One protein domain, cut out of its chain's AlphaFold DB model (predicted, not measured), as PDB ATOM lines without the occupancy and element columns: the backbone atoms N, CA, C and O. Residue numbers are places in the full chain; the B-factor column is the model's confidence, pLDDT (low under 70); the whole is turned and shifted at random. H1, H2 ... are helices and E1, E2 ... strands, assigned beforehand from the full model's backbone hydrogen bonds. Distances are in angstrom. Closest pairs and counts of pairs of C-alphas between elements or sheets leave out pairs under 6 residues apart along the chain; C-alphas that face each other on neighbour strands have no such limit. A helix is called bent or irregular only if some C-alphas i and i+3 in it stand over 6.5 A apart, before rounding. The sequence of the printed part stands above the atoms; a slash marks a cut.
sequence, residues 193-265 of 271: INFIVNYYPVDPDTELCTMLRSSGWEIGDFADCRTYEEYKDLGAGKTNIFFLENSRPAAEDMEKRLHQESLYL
ATOM      1  N   ILE A 193     129.046 106.696  99.557       97.69
ATOM      2  CA  ILE A 193     128.295 105.718  98.768       97.69
ATOM      3  C   ILE A 193     126.951 105.491  99.448       97.69
ATOM      4  O   ILE A 193     126.898 105.406 100.672       97.69
ATOM      5  N   ASN A 194     125.877 105.382  98.669       97.81
ATOM      6  CA  ASN A 194     124.559 105.075  99.211       97.81
ATOM      7  C   ASN A 194     124.080 103.688  98.790       97.81
ATOM      8  O   ASN A 194     124.176 103.344  97.617       97.81
ATOM      9  N   PHE A 195     123.463 102.947  99.702       96.81
ATOM     10  CA  PHE A 195     122.558 101.856  99.364       96.81
ATOM     11  C   PHE A 195     121.157 102.429  99.151       96.81
ATOM     12  O   PHE A 195     120.623 103.109 100.029       96.81
ATOM     13  N   ILE A 196     120.572 102.205  97.971       95.25
ATOM     14  CA  ILE A 196     119.293 102.823  97.593       95.25
ATOM     15  C   ILE A 196     118.203 101.784  97.334       95.25
ATOM     16  O   ILE A 196     118.451 100.726  96.755       95.25
ATOM     17  N   VAL A 197     116.967 102.135  97.709       89.50
ATOM     18  CA  VAL A 197     115.741 101.383  97.379       89.50
ATOM     19  C   VAL A 197     115.791  99.911  97.831       89.50
ATOM     20  O   VAL A 197     115.278  98.999  97.171       89.50
ATOM     21  N   ASN A 198     116.420  99.688  98.982       88.06
ATOM     22  CA  ASN A 198     116.291  98.460  99.749       88.06
ATOM     23  C   ASN A 198     115.147  98.617 100.746       88.06
ATOM     24  O   ASN A 198     114.819  99.728 101.158       88.06
ATOM     25  N   TYR A 199     114.532  97.501 101.118       88.12
ATOM     26  CA  TYR A 199     113.472  97.497 102.126       88.12
ATOM     27  C   TYR A 199     113.974  97.219 103.537       88.12
ATOM     28  O   TYR A 199     113.298  97.542 104.508       88.12
ATOM     29  N   TYR A 200     115.164  96.640 103.638       89.75
ATOM     30  CA  TYR A 200     115.838  96.375 104.894       89.75
ATOM     31  C   TYR A 200     117.198  97.064 104.879       89.75
ATOM     32  O   TYR A 200     117.814  97.125 103.804       89.75
ATOM     33  N   PRO A 201     117.655  97.566 106.037       92.56
ATOM     34  CA  PRO A 201     119.020  98.030 106.202       92.56
ATOM     35  C   PRO A 201     120.028  96.964 105.780       92.56
ATOM     36  O   PRO A 201     119.843  95.772 106.027       92.56
ATOM     37  N   VAL A 202     121.106  97.419 105.163       91.38
ATOM     38  CA  VAL A 202     122.302  96.639 104.891       91.38
ATOM     39  C   VAL A 202     123.019  96.400 106.210       91.38
ATOM     40  O   VAL A 202     123.328  97.351 106.928       91.38
ATOM     41  N   ASP A 203     123.326  95.139 106.513       91.38
ATOM     42  CA  ASP A 203     124.095  94.814 107.711       91.38
ATOM     43  C   ASP A 203     125.466  95.542 107.677       91.38
ATOM     44  O   ASP A 203     126.251  95.387 106.719       91.38
ATOM     45  N   PRO A 204     125.762  96.386 108.689       91.06
ATOM     46  CA  PRO A 204     127.008  97.126 108.755       91.06
ATOM     47  C   PRO A 204     128.248  96.231 108.871       91.06
ATOM     48  O   PRO A 204     129.321  96.713 108.509       91.06
ATOM     49  N   ASP A 205     128.134  94.983 109.323       91.25
ATOM     50  CA  ASP A 205     129.270  94.081 109.558       91.25
ATOM     51  C   ASP A 205     129.651  93.248 108.321       91.25
ATOM     52  O   ASP A 205     130.613  92.476 108.338       91.25
ATOM     53  N   THR A 206     128.958  93.448 107.198       90.56
ATOM     54  CA  THR A 206     129.301  92.802 105.925       90.56
ATOM     55  C   THR A 206     130.704  93.178 105.433       90.56
ATOM     56  O   THR A 206     131.210  94.286 105.656       90.56
ATOM     57  N   GLU A 207     131.335  92.268 104.684       92.62
ATOM     58  CA  GLU A 207     132.648  92.507 104.067       92.62
ATOM     59  C   GLU A 207     132.631  93.757 103.172       92.62
ATOM     60  O   GLU A 207     133.540  94.583 103.246       92.62
ATOM     61  N   LEU A 208     131.551  93.961 102.409       91.44
ATOM     62  CA  LEU A 208     131.361  95.148 101.573       91.44
ATOM     63  C   LEU A 208     131.403  96.441 102.402       91.44
ATOM     64  O   LEU A 208     132.155  97.359 102.072       91.44
ATOM     65  N   CYS A 209     130.635  96.514 103.492       94.19
ATOM     66  CA  CYS A 209     130.632  97.675 104.380       94.19
ATOM     67  C   CYS A 209     132.019  97.921 104.989       94.19
ATOM     68  O   CYS A 209     132.502  99.057 104.996       94.19
ATOM     69  N   THR A 210     132.698  96.862 105.434       95.19
ATOM     70  CA  THR A 210     134.067  96.938 105.965       95.19
ATOM     71  C   THR A 210     135.066  97.457 104.925       95.19
ATOM     72  O   THR A 210     135.865  98.353 105.217       95.19
ATOM     73  N   MET A 211     135.009  96.964 103.687       95.44
ATOM     74  CA  MET A 211     135.871  97.409 102.585       95.44
ATOM     75  C   MET A 211     135.642  98.882 102.225       95.44
ATOM     76  O   MET A 211     136.597  99.640 102.032       95.44
ATOM     77  N   LEU A 212     134.381  99.314 102.164       95.44
ATOM     78  CA  LEU A 212     134.035 100.702 101.861       95.44
ATOM     79  C   LEU A 212     134.544 101.652 102.953       95.44
ATOM     80  O   LEU A 212     135.240 102.627 102.649       95.44
ATOM     81  N   ARG A 213     134.276 101.338 104.228       96.06
ATOM     82  CA  ARG A 213     134.718 102.164 105.362       96.06
ATOM     83  C   ARG A 213     136.237 102.201 105.500       96.06
ATOM     84  O   ARG A 213     136.794 103.281 105.681       96.06
ATOM     85  N   SER A 214     136.922 101.063 105.361       96.69
ATOM     86  CA  SER A 214     138.396 101.011 105.400       96.69
ATOM     87  C   SER A 214     139.044 101.802 104.261       96.69
ATOM     88  O   SER A 214     140.113 102.381 104.435       96.69
ATOM     89  N   SER A 215     138.355 101.924 103.125       96.25
ATOM     90  CA  SER A 215     138.748 102.791 102.009       96.25
ATOM     91  C   SER A 215     138.406 104.273 102.231       96.25
ATOM     92  O   SER A 215     138.647 105.101 101.346       96.25
ATOM     93  N   GLY A 216     137.848 104.638 103.389       96.56
ATOM     94  CA  GLY A 216     137.473 105.999 103.769       96.56
ATOM     95  C   GLY A 216     136.200 106.512 103.094       96.56
ATOM     96  O   GLY A 216     136.097 107.716 102.864       96.56
ATOM     97  N   TRP A 217     135.284 105.623 102.700       97.56
ATOM     98  CA  TRP A 217     133.952 106.008 102.236       97.56
ATOM     99  C   TRP A 217     132.968 106.093 103.401       97.56
ATOM    100  O   TRP A 217     132.887 105.192 104.234       97.56
ATOM    101  N   GLU A 218     132.179 107.162 103.415       97.62
ATOM    102  CA  GLU A 218     130.949 107.225 104.198       97.62
ATOM    103  C   GLU A 218     129.872 106.358 103.531       97.62
ATOM    104  O   GLU A 218     129.799 106.286 102.301       97.62
ATOM    105  N   ILE A 219     129.019 105.725 104.332       97.25
ATOM    106  CA  ILE A 219     127.914 104.898 103.842       97.25
ATOM    107  C   ILE A 219     126.602 105.572 104.229       97.25
ATOM    108  O   ILE A 219     126.381 105.870 105.400       97.25
ATOM    109  N   GLY A 220     125.747 105.833 103.244       97.12
ATOM    110  CA  GLY A 220     124.335 106.132 103.457       97.12
ATOM    111  C   GLY A 220     123.494 104.901 103.150       97.12
ATOM    112  O   GLY A 220     123.753 104.214 102.169       97.12
ATOM    113  N   ASP A 221     122.473 104.634 103.947       97.06
ATOM    114  CA  ASP A 221     121.522 103.565 103.660       97.06
ATOM    115  C   ASP A 221     120.108 104.125 103.716       97.06
ATOM    116  O   ASP A 221     119.669 104.634 104.746       97.06
ATOM    117  N   PHE A 222     119.404 104.047 102.589       97.00
ATOM    118  CA  PHE A 222     118.020 104.485 102.485       97.00
ATOM    119  C   PHE A 222     117.114 103.805 103.519       97.00
ATOM    120  O   PHE A 222     116.286 104.478 104.127       97.00
ATOM    121  N   ALA A 223     117.281 102.500 103.738       94.50
ATOM    122  CA  ALA A 223     116.418 101.741 104.638       94.50
ATOM    123  C   ALA A 223     116.744 101.973 106.124       94.50
ATOM    124  O   ALA A 223     115.926 101.636 106.979       94.50
ATOM    125  N   ASP A 224     117.911 102.552 106.433       95.81
ATOM    126  CA  ASP A 224     118.334 102.877 107.803       95.81
ATOM    127  C   ASP A 224     118.202 104.370 108.152       95.81
ATOM    128  O   ASP A 224     118.496 104.773 109.276       95.81
ATOM    129  N   CYS A 225     117.728 105.208 107.224       96.88
ATOM    130  CA  CYS A 225     117.469 106.619 107.507       96.88
ATOM    131  C   CYS A 225     116.419 106.753 108.624       96.88
ATOM    132  O   CYS A 225     115.288 106.289 108.495       96.88
ATOM    133  N   ARG A 226     116.772 107.425 109.723       95.62
ATOM    134  CA  ARG A 226     115.897 107.676 110.883       95.62
ATOM    135  C   ARG A 226     115.295 109.066 110.868       95.62
ATOM    136  O   ARG A 226     114.214 109.277 111.416       95.62
ATOM    137  N   THR A 227     115.969 110.013 110.222       97.25
ATOM    138  CA  THR A 227     115.507 111.398 110.099       97.25
ATOM    139  C   THR A 227     115.362 111.814 108.643       97.25
ATOM    140  O   THR A 227     116.019 111.279 107.746       97.25
ATOM    141  N   TYR A 228     114.506 112.805 108.384       97.56
ATOM    142  CA  TYR A 228     114.343 113.304 107.020       97.56
ATOM    143  C   TYR A 228     115.634 113.938 106.483       97.56
ATOM    144  O   TYR A 228     115.917 113.865 105.290       97.56
ATOM    145  N   GLU A 229     116.460 114.520 107.357       97.75
ATOM    146  CA  GLU A 229     117.749 115.084 106.951       97.75
ATOM    147  C   GLU A 229     118.767 114.011 106.555       97.75
ATOM    148  O   GLU A 229     119.478 114.223 105.578       97.75
ATOM    149  N   GLU A 230     118.802 112.852 107.222       97.81
ATOM    150  CA  GLU A 230     119.612 111.701 106.783       97.81
ATOM    151  C   GLU A 230     119.185 111.212 105.395       97.81
ATOM    152  O   GLU A 230     120.028 110.997 104.522       97.81
ATOM    153  N   TYR A 231     117.872 111.134 105.153       98.19
ATOM    154  CA  TYR A 231     117.325 110.808 103.837       98.19
ATOM    155  C   TYR A 231     117.758 111.828 102.769       98.19
ATOM    156  O   TYR A 231     118.242 111.457 101.696       98.19
ATOM    157  N   LYS A 232     117.668 113.132 103.055       98.06
ATOM    158  CA  LYS A 232     118.127 114.181 102.126       98.06
ATOM    159  C   LYS A 232     119.648 114.168 101.948       98.06
ATOM    160  O   LYS A 232     120.144 114.533 100.881       98.06
ATOM    161  N   ASP A 233     120.390 113.735 102.960       98.00
ATOM    162  CA  ASP A 233     121.844 113.611 102.943       98.00
ATOM    163  C   ASP A 233     122.357 112.494 102.014       98.00
ATOM    164  O   ASP A 233     123.529 112.488 101.625       98.00
ATOM    165  N   LEU A 234     121.494 111.581 101.559       98.00
ATOM    166  CA  LEU A 234     121.811 110.666 100.452       98.00
ATOM    167  C   LEU A 234     122.197 111.441  99.174       98.00
ATOM    168  O   LEU A 234     123.028 110.992  98.383       98.00
ATOM    169  N   GLY A 235     121.695 112.665  99.008       97.81
ATOM    170  CA  GLY A 235     122.041 113.549  97.894       97.81
ATOM    171  C   GLY A 235     123.493 114.036  97.876       97.81
ATOM    172  O   GLY A 235     123.928 114.596  96.872       97.81
ATOM    173  N   ALA A 236     124.253 113.828  98.959       97.62
ATOM    174  CA  ALA A 236     125.684 114.137  99.031       97.62
ATOM    175  C   ALA A 236     126.580 112.966  98.578       97.62
ATOM    176  O   ALA A 236     127.804 113.107  98.547       97.62
ATOM    177  N   GLY A 237     125.995 111.806  98.258       97.25
ATOM    178  CA  GLY A 237     126.714 110.657  97.708       97.25
ATOM    179  C   GLY A 237     127.346 110.951  96.348       97.25
ATOM    180  O   GLY A 237     126.866 111.808  95.610       97.25
ATOM    181  N   LYS A 238     128.412 110.222  96.010       96.31
ATOM    182  CA  LYS A 238     128.987 110.177  94.653       96.31
ATOM    183  C   LYS A 238     128.486 108.987  93.849       96.31
ATOM    184  O   LYS A 238     128.382 109.077  92.631       96.31
ATOM    185  N   THR A 239     128.186 107.891  94.536       96.38
ATOM    186  CA  THR A 239     127.824 106.625  93.907       96.38
ATOM    187  C   THR A 239     126.697 105.963  94.688       96.38
ATOM    188  O   THR A 239     126.667 106.017  95.918       96.38
ATOM    189  N   ASN A 240     125.781 105.319  93.975       97.44
ATOM    190  CA  ASN A 240     124.669 104.562  94.524       97.44
ATOM    191  C   ASN A 240     124.827 103.077  94.180       97.44
ATOM    192  O   ASN A 240     125.086 102.719  93.034       97.44
ATOM    193  N   ILE A 241     124.629 102.210  95.162       96.12
ATOM    194  CA  ILE A 241     124.593 100.759  95.015       96.12
ATOM    195  C   ILE A 241     123.146 100.303  95.192       96.12
ATOM    196  O   ILE A 241     122.455 100.726  96.120       96.12
ATOM    197  N   PHE A 242     122.691  99.419  94.309       94.44
ATOM    198  CA  PHE A 242     121.387  98.773  94.421       94.44
ATOM    199  C   PHE A 242     121.502  97.276  94.121       94.44
ATOM    200  O   PHE A 242     122.277  96.859  93.256       94.44
ATOM    201  N   PHE A 243     120.723  96.469  94.843       91.94
ATOM    202  CA  PHE A 243     120.786  95.002  94.763       91.94
ATOM    203  C   PHE A 243     119.640  94.398  93.942       91.94
ATOM    204  O   PHE A 243     119.768  93.319  93.364       91.94
ATOM    205  N   LEU A 244     118.507  95.101  93.872       88.81
ATOM    206  CA  LEU A 244     117.294  94.627  93.213       88.81
ATOM    207  C   LEU A 244     117.160  95.242  91.818       88.81
ATOM    208  O   LEU A 244     117.210  96.459  91.661       88.81
ATOM    209  N   GLU A 245     116.949  94.408  90.799       88.31
ATOM    210  CA  GLU A 245     116.867  94.863  89.401       88.31
ATOM    211  C   GLU A 245     115.727  95.870  89.179       88.31
ATOM    212  O   GLU A 245     115.871  96.841  88.438       88.31
ATOM    213  N   ASN A 246     114.603  95.696  89.880       88.31
ATOM    214  CA  ASN A 246     113.467  96.622  89.833       88.31
ATOM    215  C   ASN A 246     113.762  98.002  90.456       88.31
ATOM    216  O   ASN A 246     112.975  98.927  90.254       88.31
ATOM    217  N   SER A 247     114.890  98.174  91.152       91.69
ATOM    218  CA  SER A 247     115.379  99.471  91.637       91.69
ATOM    219  C   SER A 247     116.209 100.233  90.593       91.69
ATOM    220  O   SER A 247     116.469 101.422  90.785       91.69
ATOM    221  N   ARG A 248     116.588  99.609  89.465       93.62
ATOM    222  CA  ARG A 248     117.387 100.249  88.404       93.62
ATOM    223  C   ARG A 248     116.811 101.594  87.936       93.62
ATOM    224  O   ARG A 248     117.580 102.548  87.851       93.62
ATOM    225  N   PRO A 249     115.492 101.754  87.701       93.56
ATOM    226  CA  PRO A 249     114.959 103.048  87.269       93.56
ATOM    227  C   PRO A 249     115.111 104.172  88.300       93.56
ATOM    228  O   PRO A 249     115.149 105.337  87.913       93.56
ATOM    229  N   ALA A 250     115.208 103.848  89.595       94.94
ATOM    230  CA  ALA A 250     115.540 104.824  90.631       94.94
ATOM    231  C   ALA A 250     116.996 105.282  90.505       94.94
ATOM    232  O   ALA A 250     117.270 106.479  90.526       94.94
ATOM    233  N   ALA A 251     117.913 104.332  90.310       96.00
ATOM    234  CA  ALA A 251     119.330 104.611  90.117       96.00
ATOM    235  C   ALA A 251     119.574 105.488  88.875       96.00
ATOM    236  O   ALA A 251     120.238 106.515  88.973       96.00
ATOM    237  N   GLU A 252     118.954 105.150  87.740       95.75
ATOM    238  CA  GLU A 252     119.043 105.937  86.499       95.75
ATOM    239  C   GLU A 252     118.468 107.357  86.647       95.75
ATOM    240  O   GLU A 252     118.966 108.304  86.038       95.75
ATOM    241  N   ASP A 253     117.392 107.524  87.424       96.00
ATOM    242  CA  ASP A 253     116.820 108.842  87.722       96.00
ATOM    243  C   ASP A 253     117.761 109.672  88.611       96.00
ATOM    244  O   ASP A 253     117.972 110.856  88.338       96.00
ATOM    245  N   MET A 254     118.379 109.059  89.625       97.31
ATOM    246  CA  MET A 254     119.378 109.721  90.469       97.31
ATOM    247  C   MET A 254     120.641 110.089  89.685       97.31
ATOM    248  O   MET A 254     121.150 111.191  89.857       97.31
ATOM    249  N   GLU A 255     121.114 109.236  88.779       96.88
ATOM    250  CA  GLU A 255     122.262 109.534  87.916       96.88
ATOM    251  C   GLU A 255     121.992 110.756  87.026       96.88
ATOM    252  O   GLU A 255     122.800 111.682  86.962       96.88
ATOM    253  N   LYS A 256     120.801 110.828  86.418       96.81
ATOM    254  CA  LYS A 256     120.390 111.965  85.579       96.81
ATOM    255  C   LYS A 256     120.235 113.268  86.361       96.81
ATOM    256  O   LYS A 256     120.594 114.322  85.844       96.81
ATOM    257  N   ARG A 257     119.650 113.221  87.562       96.75
ATOM    258  CA  ARG A 257     119.329 114.428  88.348       96.75
ATOM    259  C   ARG A 257     120.458 114.906  89.244       96.75
ATOM    260  O   ARG A 257     120.579 116.103  89.474       96.75
ATOM    261  N   LEU A 258     121.188 113.966  89.834       97.00
ATOM    262  CA  LEU A 258     122.141 114.209  90.914       97.00
ATOM    263  C   LEU A 258     123.585 113.941  90.483       97.00
ATOM    264  O   LEU A 258     124.492 114.219  91.260       97.00
ATOM    265  N   HIS A 259     123.803 113.415  89.271       95.75
ATOM    266  CA  HIS A 259     125.123 113.034  88.756       95.75
ATOM    267  C   HIS A 259     125.852 112.033  89.662       95.75
ATOM    268  O   HIS A 259     127.068 112.090  89.826       95.75
ATOM    269  N   GLN A 260     125.082 111.129  90.269       96.38
ATOM    270  CA  GLN A 260     125.596 110.049  91.098       96.38
ATOM    271  C   GLN A 260     125.696 108.780  90.261       96.38
ATOM    272  O   GLN A 260     124.678 108.291  89.771       96.38
ATOM    273  N   GLU A 261     126.904 108.245  90.110       95.88
ATOM    274  CA  GLU A 261     127.120 106.990  89.389       95.88
ATOM    275  C   GLU A 261     126.361 105.848  90.070       95.88
ATOM    276  O   GLU A 261     126.140 105.874  91.284       95.88
ATOM    277  N   SER A 262     125.964 104.830  89.314       96.19
ATOM    278  CA  SER A 262     125.232 103.697  89.870       96.19
ATOM    279  C   SER A 262     125.927 102.367  89.606       96.19
ATOM    280  O   SER A 262     126.464 102.123  88.527       96.19
ATOM    281  N   LEU A 263     125.919 101.492  90.611       95.19
ATOM    282  CA  LEU A 263     126.474 100.149  90.532       95.19
ATOM    283  C   LEU A 263     125.405  99.127  90.914       95.19
ATOM    284  O   LEU A 263     124.860  99.147  92.020       95.19
ATOM    285  N   TYR A 264     125.125  98.216  89.985       94.75
ATOM    286  CA  TYR A 264     124.253  97.078  90.232       94.75
ATOM    287  C   TYR A 264     125.065  95.911  90.791       94.75
ATOM    288  O   TYR A 264     125.951  95.403  90.103       94.75
ATOM    289  N   LEU A 265     124.750  95.474  92.011       91.06
ATOM    290  CA  LEU A 265     125.387  94.321  92.653       91.06
ATOM    291  C   LEU A 265     124.333  93.238  92.945       91.06
ATOM    292  O   LEU A 265     123.776  93.204  94.038       91.06
TER     293      LEU A 265
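AT A GLANCE: This is residues 193 to 265 of the 271 residues of an uncharacterized protein of Anaeroglobus geminatus F0357 (UniProt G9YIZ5). A small twisted sheet of four parallel strands has H2 and H3 packed on one face, H2 over the E2 and E1 part and H3 over E3 and E4, while H1 only grazes the sheet near E2. The 73 printed residues run E1 H1 E2 H2 E3 H3 E4, three named helices and four named strands of mixed class; the sheet's order is E2 E1 E3 E4. The whole is compact and rounded, radius of gyration of the C-alphas 11.5 A, spans 30 by 26 by 23 A.

HOW THE PARTS SIT: Inner strand E1, residues 193 to 195, is parallel to edge strand E2, 218 to 221 (N 195 to O 220, 2.8 A), and to E3, 239 to 242 (N 241 to O 194, 2.7 A). E3 is parallel to edge strand E4, 261 to 264 (N 263 to O 240, 2.8 A). H1, 207 to 214, comes closest to E2 at the C-alphas of Arg 213 and Ile 219, 7.5 A. E1, H1, E2 and E3, H3, E4, with H3 at 245 to 258, are strand-helix-strand units, parallel neighbour strands joined through a helix; E2, H2, E3, with H2 at 228 to 236, is a split one, with E1 between its strands. The three crossovers are right-handed. H2 and H3 on the same face make two layers with the sheet. H2, height 9.6 A, is only just over E2 and E1, 3 C-alphas on each, and runs slantwise, 45 degrees to E1 on the local plane; its C-alpha 234 is 6.0 A from that of Gly 220. H3, height 8.5 A, runs along E4, 1 degree on the local plane; the closest C-alphas are those of Glu 255 and Glu 261, 5.7 A. H2 and H3 are close but not clearly touching: C-alphas 235 and 258, 7.0 A. O i to N i+4 pairs are within hydrogen-bond range throughout H1, in 3 of 5 in H2 and 8 of 10 in H3.

IN THESE COORDINATES: E1 begins at C-alpha 193 (128.295, 105.718, 98.768) and E4 ends at C-alpha 264 (124.253, 97.078, 90.232). H3 spans 20.1 A, H2 13.9 A, H1 10.4 A; H3 is irregular, C-alphas 246 and 249 being 7.1 A apart.

THE WHOLE: The farthest C-alphas, Asp 205 and Lys 256, are 31.2 A apart. The printed part has no cut; the link E1 to H1, 11 residues, is long. Mean pLDDT of the printed part is 95.0, and no printed residue is under 70.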